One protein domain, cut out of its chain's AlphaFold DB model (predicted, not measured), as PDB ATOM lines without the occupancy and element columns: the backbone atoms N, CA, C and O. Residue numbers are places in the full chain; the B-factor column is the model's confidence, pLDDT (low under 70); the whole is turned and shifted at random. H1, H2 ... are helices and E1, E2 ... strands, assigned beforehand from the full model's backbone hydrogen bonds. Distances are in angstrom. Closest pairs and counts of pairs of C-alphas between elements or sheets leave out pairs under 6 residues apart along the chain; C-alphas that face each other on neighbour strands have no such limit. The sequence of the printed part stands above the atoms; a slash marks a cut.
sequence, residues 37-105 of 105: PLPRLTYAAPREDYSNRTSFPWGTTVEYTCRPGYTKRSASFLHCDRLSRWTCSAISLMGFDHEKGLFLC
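What this domain is: This is residues 37 to 105 of the 105 residues of the protein "Sushi domain-containing protein" of Crocodylus porosus (UniProt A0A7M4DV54). What is the picture? Little regular structure: a curled antiparallel sheet, order E1, E2, E3, E4, is grazed by H1, and a long loop leads from it to E5 at the far end. What makes it up? The 69 printed residues hold E1, H1, E2, E3, E4, E5 in that order, mostly strand, with 24 residues in named elements. It is only just compact, close to loose, with a radius of gyration of the C-alphas of 12.8 A, spanning 39 by 21 by 15 A.

How they stand to each other: What pairs with E1, residues 44 to 46? Antiparallel E2, residues 61 to 66, has O 65 2.8 A from N 45. What follows? Hairpins join E2 to E3, residues 76 to 80, with N 62 to O 78 2.8 A, and E3 to E4, residues 86 to 88, with N 79 to O 87 2.8 A: a meander, each strand the antiparallel neighbour of the one before.

Where its parts are: Where does E1 begin? C-alpha 44 is at (129.470, 159.627, 157.851). Where are H1 and E5? H1 is residues 48 to 51; E5, residues 102 to 104, ends at (133.911, 151.426, 161.485).

The domain as a whole: How large? The farthest C-alphas, Ser 55 and Glu 99, are 39.1 A apart. What is uncertain? Residues 75 and 89 to 97 have pLDDT under 70.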
ATOM      1  N   PRO A  37     124.110 174.195 162.783       88.81
ATOM      2  CA  PRO A  37     124.148 173.222 161.698       88.81
ATOM      3  C   PRO A  37     124.933 171.963 162.083       88.81
ATOM      4  O   PRO A  37     125.817 171.986 162.945       88.81
ATOM      5  N   LEU A  38     124.597 170.852 161.427       88.94
ATOM      6  CA  LEU A  38     125.229 169.566 161.693       88.94
ATOM      7  C   LEU A  38     126.725 169.584 161.341       88.94
ATOM      8  O   LEU A  38     127.100 170.110 160.287       88.94
ATOM      9  N   PRO A  39     127.588 168.976 162.174       86.88
ATOM     10  CA  PRO A  39     129.003 168.853 161.867       86.88
ATOM     11  C   PRO A  39     129.215 167.973 160.632       86.88
ATOM     12  O   PRO A  39     128.578 166.935 160.451       86.88
ATOM     13  N   ARG A  40     130.156 168.367 159.773       85.69
ATOM     14  CA  ARG A  40     130.549 167.551 158.621       85.69
ATOM     15  C   ARG A  40     131.541 166.481 159.060       85.69
ATOM     16  O   ARG A  40     132.654 166.804 159.461       85.69
ATOM     17  N   LEU A  41     131.141 165.220 158.940       83.88
ATOM     18  CA  LEU A  41     131.994 164.064 159.203       83.88
ATOM     19  C   LEU A  41     132.539 163.504 157.878       83.88
ATOM     20  O   LEU A  41     131.838 163.446 156.862       83.88
ATOM     21  N   THR A  42     133.807 163.092 157.871       83.94
ATOM     22  CA  THR A  42     134.468 162.509 156.688       83.94
ATOM     23  C   THR A  42     134.067 161.058 156.441       83.94
ATOM     24  O   THR A  42     134.141 160.599 155.308       83.94
ATOM     25  N   TYR A  43     133.603 160.364 157.479       83.06
ATOM     26  CA  TYR A  43     133.242 158.943 157.487       83.06
ATOM     27  C   TYR A  43     131.724 158.699 157.478       83.06
ATOM     28  O   TYR A  43     131.268 157.599 157.171       83.06
ATOM     29  N   ALA A  44     130.923 159.725 157.774       86.00
ATOM     30  CA  ALA A  44     129.470 159.627 157.851       86.00
ATOM     31  C   ALA A  44     128.787 160.889 157.315       86.00
ATOM     32  O   ALA A  44     129.381 161.965 157.257       86.00
ATOM     33  N   ALA A  45     127.528 160.764 156.917       88.25
ATOM     34  CA  ALA A  45     126.683 161.874 156.504       88.25
ATOM     35  C   ALA A  45     125.309 161.762 157.179       88.25
ATOM     36  O   ALA A  45     124.810 160.648 157.353       88.25
ATOM     37  N   PRO A  46     124.682 162.884 157.565       89.00
ATOM     38  CA  PRO A  46     123.301 162.850 158.015       89.00
ATOM     39  C   PRO A  46     122.373 162.483 156.860       89.00
ATOM     40  O   PRO A  46     122.716 162.660 155.689       89.00
ATOM     41  N   ARG A  47     121.177 162.000 157.195       84.69
ATOM     42  CA  ARG A  47     120.121 161.827 156.197       84.69
ATOM     43  C   ARG A  47     119.716 163.172 155.574       84.69
ATOM     44  O   ARG A  47     119.871 164.243 156.169       84.69
ATOM     45  N   GLU A  48     119.235 163.103 154.337       81.19
ATOM     46  CA  GLU A  48     118.982 164.266 153.481       81.19
ATOM     47  C   GLU A  48     117.935 165.232 154.067       81.19
ATOM     48  O   GLU A  48     118.069 166.449 153.942       81.19
ATOM     49  N   ASP A  49     116.972 164.704 154.825       82.38
ATOM     50  CA  ASP A  49     115.920 165.431 155.545       82.38
ATOM     51  C   ASP A  49     116.443 166.394 156.628       82.38
ATOM     52  O   ASP A  49     115.782 167.391 156.954       82.38
ATOM     53  N   TYR A  50     117.643 166.136 157.154       84.25
ATOM     54  CA  TYR A  50     118.304 166.985 158.148       84.25
ATOM     55  C   TYR A  50     119.426 167.851 157.561       84.25
ATOM     56  O   TYR A  50     119.807 168.842 158.180       84.25
ATOM     57  N   SER A  51     119.935 167.531 156.368       81.00
ATOM     58  CA  SER A  51     121.092 168.208 155.754       81.00
ATOM     59  C   SER A  51     120.847 169.694 155.447       81.00
ATOM     60  O   SER A  51     121.756 170.514 155.560       81.00
ATOM     61  N   ASN A  52     119.606 170.065 155.112       84.00
ATOM     62  CA  ASN A  52     119.231 171.445 154.770       84.00
ATOM     63  C   ASN A  52     118.788 172.286 155.988       84.00
ATOM     64  O   ASN A  52     118.364 173.432 155.854       84.00
ATOM     65  N   ARG A  53     118.841 171.729 157.202       85.44
ATOM     66  CA  ARG A  53     118.442 172.444 158.419       85.44
ATOM     67  C   ARG A  53     119.668 173.055 159.093       85.44
ATOM     68  O   ARG A  53     120.704 172.413 159.245       85.44
ATOM     69  N   THR A  54     119.538 174.304 159.524       84.75
ATOM     70  CA  THR A  54     120.618 175.077 160.163       84.75
ATOM     71  C   THR A  54     120.432 175.257 161.668       84.75
ATOM     72  O   THR A  54     121.358 175.700 162.344       84.75
ATOM     73  N   SER A  55     119.255 174.914 162.194       86.94
ATOM     74  CA  SER A  55     118.891 175.060 163.601       86.94
ATOM     75  C   SER A  55     118.077 173.856 164.062       86.94
ATOM     76  O   SER A  55     117.152 173.423 163.371       86.94
ATOM     77  N   PHE A  56     118.432 173.324 165.228       89.00
ATOM     78  CA  PHE A  56     117.817 172.142 165.823       89.00
ATOM     79  C   PHE A  56     117.498 172.418 167.287       89.00
ATOM     80  O   PHE A  56     118.396 172.831 168.012       89.00
ATOM     81  N   PRO A  57     116.265 172.201 167.763       87.88
ATOM     82  CA  PRO A  57     115.967 172.363 169.180       87.88
ATOM     83  C   PRO A  57     116.713 171.327 170.029       87.88
ATOM     84  O   PRO A  57     117.050 170.234 169.558       87.88
ATOM     85  N   TRP A  58     116.954 171.659 171.294       88.75
ATOM     86  CA  TRP A  58     117.490 170.725 172.281       88.75
ATOM     87  C   TRP A  58     116.649 169.442 172.314       88.75
ATOM     88  O   TRP A  58     115.439 169.462 172.076       88.75
ATOM     89  N   GLY A  59     117.298 168.309 172.569       87.50
ATOM     90  CA  GLY A  59     116.638 167.007 172.537       87.50
ATOM     91  C   GLY A  59     116.526 166.398 171.135       87.50
ATOM     92  O   GLY A  59     116.161 165.229 171.013       87.50
ATOM     93  N   THR A  60     116.856 167.145 170.072       88.81
ATOM     94  CA  THR A  60     116.832 166.598 168.710       88.81
ATOM     95  C   THR A  60     117.907 165.542 168.527       88.81
ATOM     96  O   THR A  60     119.069 165.765 168.863       88.81
ATOM     97  N   THR A  61     117.527 164.422 167.920       89.38
ATOM     98  CA  THR A  61     118.431 163.324 167.588       89.38
ATOM     99  C   THR A  61     118.444 163.130 166.077       89.38
ATOM    100  O   THR A  61     117.390 162.966 165.466       89.38
ATOM    101  N   VAL A  62     119.629 163.151 165.471       89.44
ATOM    102  CA  VAL A  62     119.816 162.985 164.027       89.44
ATOM    103  C   VAL A  62     120.614 161.722 163.747       89.44
ATOM    104  O   VAL A  62     121.703 161.536 164.290       89.44
ATOM    105  N   GLU A  63     120.082 160.861 162.880       86.44
ATOM    106  CA  GLU A  63     120.774 159.653 162.430       86.44
ATOM    107  C   GLU A  63     121.825 159.988 161.368       86.44
ATOM    108  O   GLU A  63     121.554 160.680 160.380       86.44
ATOM    109  N   TYR A  64     123.019 159.438 161.561       86.06
ATOM    110  CA  TYR A  64     124.097 159.468 160.588       86.06
ATOM    111  C   TYR A  64     124.231 158.114 159.901       86.06
ATOM    112  O   TYR A  64     124.156 157.050 160.516       86.06
ATOM    113  N   THR A  65     124.460 158.169 158.595       84.19
ATOM    114  CA  THR A  65     124.724 157.007 157.751       84.19
ATOM    115  C   THR A  65     126.190 157.013 157.346       84.19
ATOM    116  O   THR A  65     126.725 158.050 156.947       84.19
ATOM    117  N   CYS A  66     126.857 155.866 157.458       85.94
ATOM    118  CA  CYS A  66     128.251 155.751 157.051       85.94
ATOM    119  C   CYS A  66     128.390 155.926 155.539       85.94
ATOM    120  O   CYS A  66     127.527 155.524 154.756       85.94
ATOM    121  N   ARG A  67     129.490 156.552 155.132       86.81
ATOM    122  CA  ARG A  67     129.851 156.685 153.721       86.81
ATOM    123  C   ARG A  67     130.333 155.336 153.168       86.81
ATOM    124  O   ARG A  67     130.770 154.488 153.948       86.81
ATOM    125  N   PRO A  68     130.298 155.136 151.838       86.06
ATOM    126  CA  PRO A  68     130.853 153.938 151.214       86.06
ATOM    127  C   PRO A  68     132.295 153.680 151.678       86.06
ATOM    128  O   PRO A  68     133.096 154.611 151.733       86.06
ATOM    129  N   GLY A  69     132.612 152.432 152.027       83.62
ATOM    130  CA  GLY A  69     133.914 152.040 152.592       83.62
ATOM    131  C   GLY A  69     133.970 152.011 154.125       83.62
ATOM    132  O   GLY A  69     134.922 151.464 154.677       83.62
ATOM    133  N   TYR A  70     132.936 152.517 154.803       81.50
ATOM    134  CA  TYR A  70     132.767 152.418 156.251       81.50
ATOM    135  C   TYR A  70     131.491 151.646 156.596       81.50
ATOM    136  O   TYR A  70     130.491 151.722 155.880       81.50
ATOM    137  N   THR A  71     131.499 150.919 157.709       78.81
ATOM    138  CA  THR A  71     130.340 150.167 158.196       78.81
ATOM    139  C   THR A  71     129.983 150.582 159.613       78.81
ATOM    140  O   THR A  71     130.863 150.860 160.423       78.81
ATOM    141  N   LYS A  72     128.687 150.631 159.928       77.00
ATOM    142  CA  LYS A  72     128.235 150.931 161.287       77.00
ATOM    143  C   LYS A  72     128.118 149.647 162.090       77.00
ATOM    144  O   LYS A  72     127.479 148.697 161.637       77.00
ATOM    145  N   ARG A  73     128.686 149.613 163.299       73.00
ATOM    146  CA  ARG A  73     128.436 148.508 164.245       73.00
ATOM    147  C   ARG A  73     127.037 148.609 164.856       73.00
ATOM    148  O   ARG A  73     126.375 147.597 165.061       73.00
ATOM    149  N   SER A  74     126.585 149.829 165.122       70.81
ATOM    150  CA  SER A  74     125.260 150.150 165.651       70.81
ATOM    151  C   SER A  74     124.755 151.455 165.031       70.81
ATOM    152  O   SER A  74     125.457 152.096 164.255       70.81
ATOM    153  N   ALA A  75     123.508 151.839 165.293       68.31
ATOM    154  CA  ALA A  75     122.991 153.099 164.774       68.31
ATOM    155  C   ALA A  75     123.707 154.299 165.433       68.31
ATOM    156  O   ALA A  75     123.697 154.440 166.656       68.31
ATOM    157  N   SER A  76     124.324 155.148 164.607       76.31
ATOM    158  CA  SER A  76     125.061 156.335 165.046       76.31
ATOM    159  C   SER A  76     124.141 157.550 165.030       76.31
ATOM    160  O   SER A  76     123.636 157.955 163.981       76.31
ATOM    161  N   PHE A  77     123.929 158.138 166.205       83.25
ATOM    162  CA  PHE A  77     123.062 159.296 166.378       83.25
ATOM    163  C   PHE A  77     123.820 160.461 167.006       83.25
ATOM    164  O   PHE A  77     124.536 160.281 167.995       83.25
ATOM    165  N   LEU A  78     123.610 161.658 166.457       87.00
ATOM    166  CA  LEU A  78     123.979 162.904 167.114       87.00
ATOM    167  C   LEU A  78     122.776 163.471 167.853       87.00
ATOM    168  O   LEU A  78     121.712 163.657 167.269       87.00
ATOM    169  N   HIS A  79     122.973 163.780 169.122       90.19
ATOM    170  CA  HIS A  79     121.994 164.395 169.992       90.19
ATOM    171  C   HIS A  79     122.354 165.860 170.240       90.19
ATOM    172  O   HIS A  79     123.514 166.195 170.484       90.19
ATOM    173  N   CYS A  80     121.360 166.738 170.164       90.00
ATOM    174  CA  CYS A  80     121.507 168.132 170.540       90.00
ATOM    175  C   CYS A  80     121.329 168.279 172.053       90.00
ATOM    176  O   CYS A  80     120.210 168.224 172.570       90.00
ATOM    177  N   ASP A  81     122.442 168.471 172.752       87.31
ATOM    178  CA  ASP A  81     122.474 168.650 174.197       87.31
ATOM    179  C   ASP A  81     121.906 170.012 174.633       87.31
ATOM    180  O   ASP A  81     121.907 170.990 173.877       87.31
ATOM    181  N   ARG A  82     121.482 170.105 175.901       85.25
ATOM    182  CA  ARG A  82     120.982 171.347 176.518       85.25
ATOM    183  C   ARG A  82     121.988 172.502 176.488       85.25
ATOM    184  O   ARG A  82     121.586 173.652 176.610       85.25
ATOM    185  N   LEU A  83     123.281 172.202 176.360       84.25
ATOM    186  CA  LEU A  83     124.360 173.180 176.232       84.25
ATOM    187  C   LEU A  83     124.595 173.633 174.779       84.25
ATOM    188  O   LEU A  83     125.653 174.189 174.490       84.25
ATOM    189  N   SER A  84     123.654 173.375 173.859       85.94
ATOM    190  CA  SER A  84     123.774 173.691 172.426       85.94
ATOM    191  C   SER A  84     124.976 173.009 171.764       85.94
ATOM    192  O   SER A  84     125.676 173.590 170.932       85.94
ATOM    193  N   ARG A  85     125.240 171.754 172.144       86.88
ATOM    194  CA  ARG A  85     126.355 170.950 171.630       86.88
ATOM    195  C   ARG A  85     125.848 169.658 171.013       86.88
ATOM    196  O   ARG A  85     125.009 168.981 171.592       86.88
ATOM    197  N   TRP A  86     126.426 169.285 169.876       87.12
ATOM    198  CA  TRP A  86     126.218 167.966 169.291       87.12
ATOM    199  C   TRP A  86     127.028 166.922 170.060       87.12
ATOM    200  O   TRP A  86     128.256 167.011 170.128       87.12
ATOM    201  N   THR A  87     126.350 165.938 170.640       86.12
ATOM    202  CA  THR A  87     126.954 164.809 171.351       86.12
ATOM    203  C   THR A  87     126.613 163.514 170.627       86.12
ATOM    204  O   THR A  87     125.496 163.325 170.159       86.12
ATOM    205  N   CYS A  88     127.585 162.619 170.471       79.25
ATOM    206  CA  CYS A  88     127.327 161.308 169.885       79.25
ATOM    207  C   CYS A  88     126.905 160.349 171.001       79.25
ATOM    208  O   CYS A  88     127.633 160.204 171.982       79.25
ATOM    209  N   SER A  89     125.747 159.701 170.873       65.00
ATOM    210  CA  SER A  89     125.286 158.722 171.874       65.00
ATOM    211  C   SER A  89     125.959 157.356 171.709       65.00
ATOM    212  O   SER A  89     126.027 156.578 172.656       65.00
ATOM    213  N   ALA A  90     126.496 157.073 170.519       59.75
ATOM    214  CA  ALA A  90     127.344 155.919 170.270       59.75
ATOM    215  C   ALA A  90     128.800 156.372 170.383       59.75
ATOM    216  O   ALA A  90     129.278 157.162 169.572       59.75
ATOM    217  N   ILE A  91     129.507 155.901 171.405       47.56
ATOM    218  CA  ILE A  91     130.959 156.037 171.510       47.56
ATOM    219  C   ILE A  91     131.550 155.328 170.281       47.56
ATOM    220  O   ILE A  91     131.689 154.107 170.266       47.56
ATOM    221  N   SER A  92     131.810 156.086 169.212       53.19
ATOM    222  CA  SER A  92     132.481 155.596 168.010       53.19
ATOM    223  C   SER A  92     133.944 155.420 168.391       53.19
ATOM    224  O   SER A  92     134.756 156.344 168.328       53.19
ATOM    225  N   LEU A  93     134.273 154.230 168.895       54.78
ATOM    226  CA  LEU A  93     135.632 153.739 168.778       54.78
ATOM    227  C   LEU A  93     135.854 153.569 167.277       54.78
ATOM    228  O   LEU A  93     135.375 152.603 166.689       54.78
ATOM    229  N   MET A  94     136.531 154.543 166.665       57.06
ATOM    230  CA  MET A  94     137.201 154.360 165.380       57.06
ATOM    231  C   MET A  94     137.973 153.047 165.474       57.06
ATOM    232  O   MET A  94     138.970 152.947 166.187       57.06
ATOM    233  N   GLY A  95     137.439 152.015 164.841       63.91
ATOM    234  CA  GLY A  95     137.898 150.649 164.996       63.91
ATOM    235  C   GLY A  95     137.857 149.960 163.650       63.91
ATOM    236  O   GLY A  95     136.981 150.220 162.827       63.91
ATOM    237  N   PHE A  96     138.828 149.095 163.406       67.12
ATOM    238  CA  PHE A  96     138.755 148.167 162.294       67.12
ATOM    239  C   PHE A  96     138.017 146.924 162.784       67.12
ATOM    240  O   PHE A  96     138.418 146.308 163.775       67.12
ATOM    241  N   ASP A  97     136.914 146.576 162.134       69.19
ATOM    242  CA  ASP A  97     136.229 145.328 162.422       69.19
ATOM    243  C   ASP A  97     137.021 144.185 161.775       69.19
ATOM    244  O   ASP A  97     136.935 143.962 160.568       69.19
ATOM    245  N   HIS A  98     137.842 143.499 162.577       73.75
ATOM    246  CA  HIS A  98     138.707 142.409 162.112       73.75
ATOM    247  C   HIS A  98     137.929 141.216 161.546       73.75
ATOM    248  O   HIS A  98     138.457 140.512 160.690       73.75
ATOM    249  N   GLU A  99     136.690 140.993 161.993       73.56
ATOM    250  CA  GLU A  99     135.876 139.881 161.503       73.56
ATOM    251  C   GLU A  99     135.309 140.163 160.114       73.56
ATOM    252  O   GLU A  99     135.184 139.255 159.295       73.56
ATOM    253  N   LYS A 100     134.987 141.429 159.827       71.19
ATOM    254  CA  LYS A 100     134.423 141.838 158.535       71.19
ATOM    255  C   LYS A 100     135.410 142.533 157.600       71.19
ATOM    256  O   LYS A 100     135.041 142.843 156.471       71.19
ATOM    257  N   GLY A 101     136.636 142.791 158.049       73.25
ATOM    258  CA  GLY A 101     137.669 143.478 157.274       73.25
ATOM    259  C   GLY A 101     137.292 144.911 156.872       73.25
ATOM    260  O   GLY A 101     137.708 145.374 155.813       73.25
ATOM    261  N   LEU A 102     136.467 145.600 157.668       75.44
ATOM    262  CA  LEU A 102     135.860 146.893 157.323       75.44
ATOM    263  C   LEU A 102     136.168 147.964 158.378       75.44
ATOM    264  O   LEU A 102     136.250 147.680 159.572       75.44
ATOM    265  N   PHE A 103     136.289 149.219 157.940       78.50
ATOM    266  CA  PHE A 103     136.463 150.365 158.835       78.50
ATOM    267  C   PHE A 103     135.130 150.770 159.465       78.50
ATOM    268  O   PHE A 103     134.123 150.886 158.764       78.50
ATOM    269  N   LEU A 104     135.114 151.003 160.778       77.25
ATOM    270  CA  LEU A 104     133.911 151.426 161.485       77.25
ATOM    271  C   LEU A 104     133.684 152.937 161.401       77.25
ATOM    272  O   LEU A 104     134.622 153.736 161.377       77.25
ATOM    273  N   CYS A 105     132.403 153.281 161.392       75.00
ATOM    274  CA  CYS A 105     131.829 154.588 161.669       75.00
ATOM    275  C   CYS A 105     130.804 154.388 162.814       75.00
ATOM    276  O   CYS A 105     130.715 155.290 163.674       75.00
TER     277      CYS A 105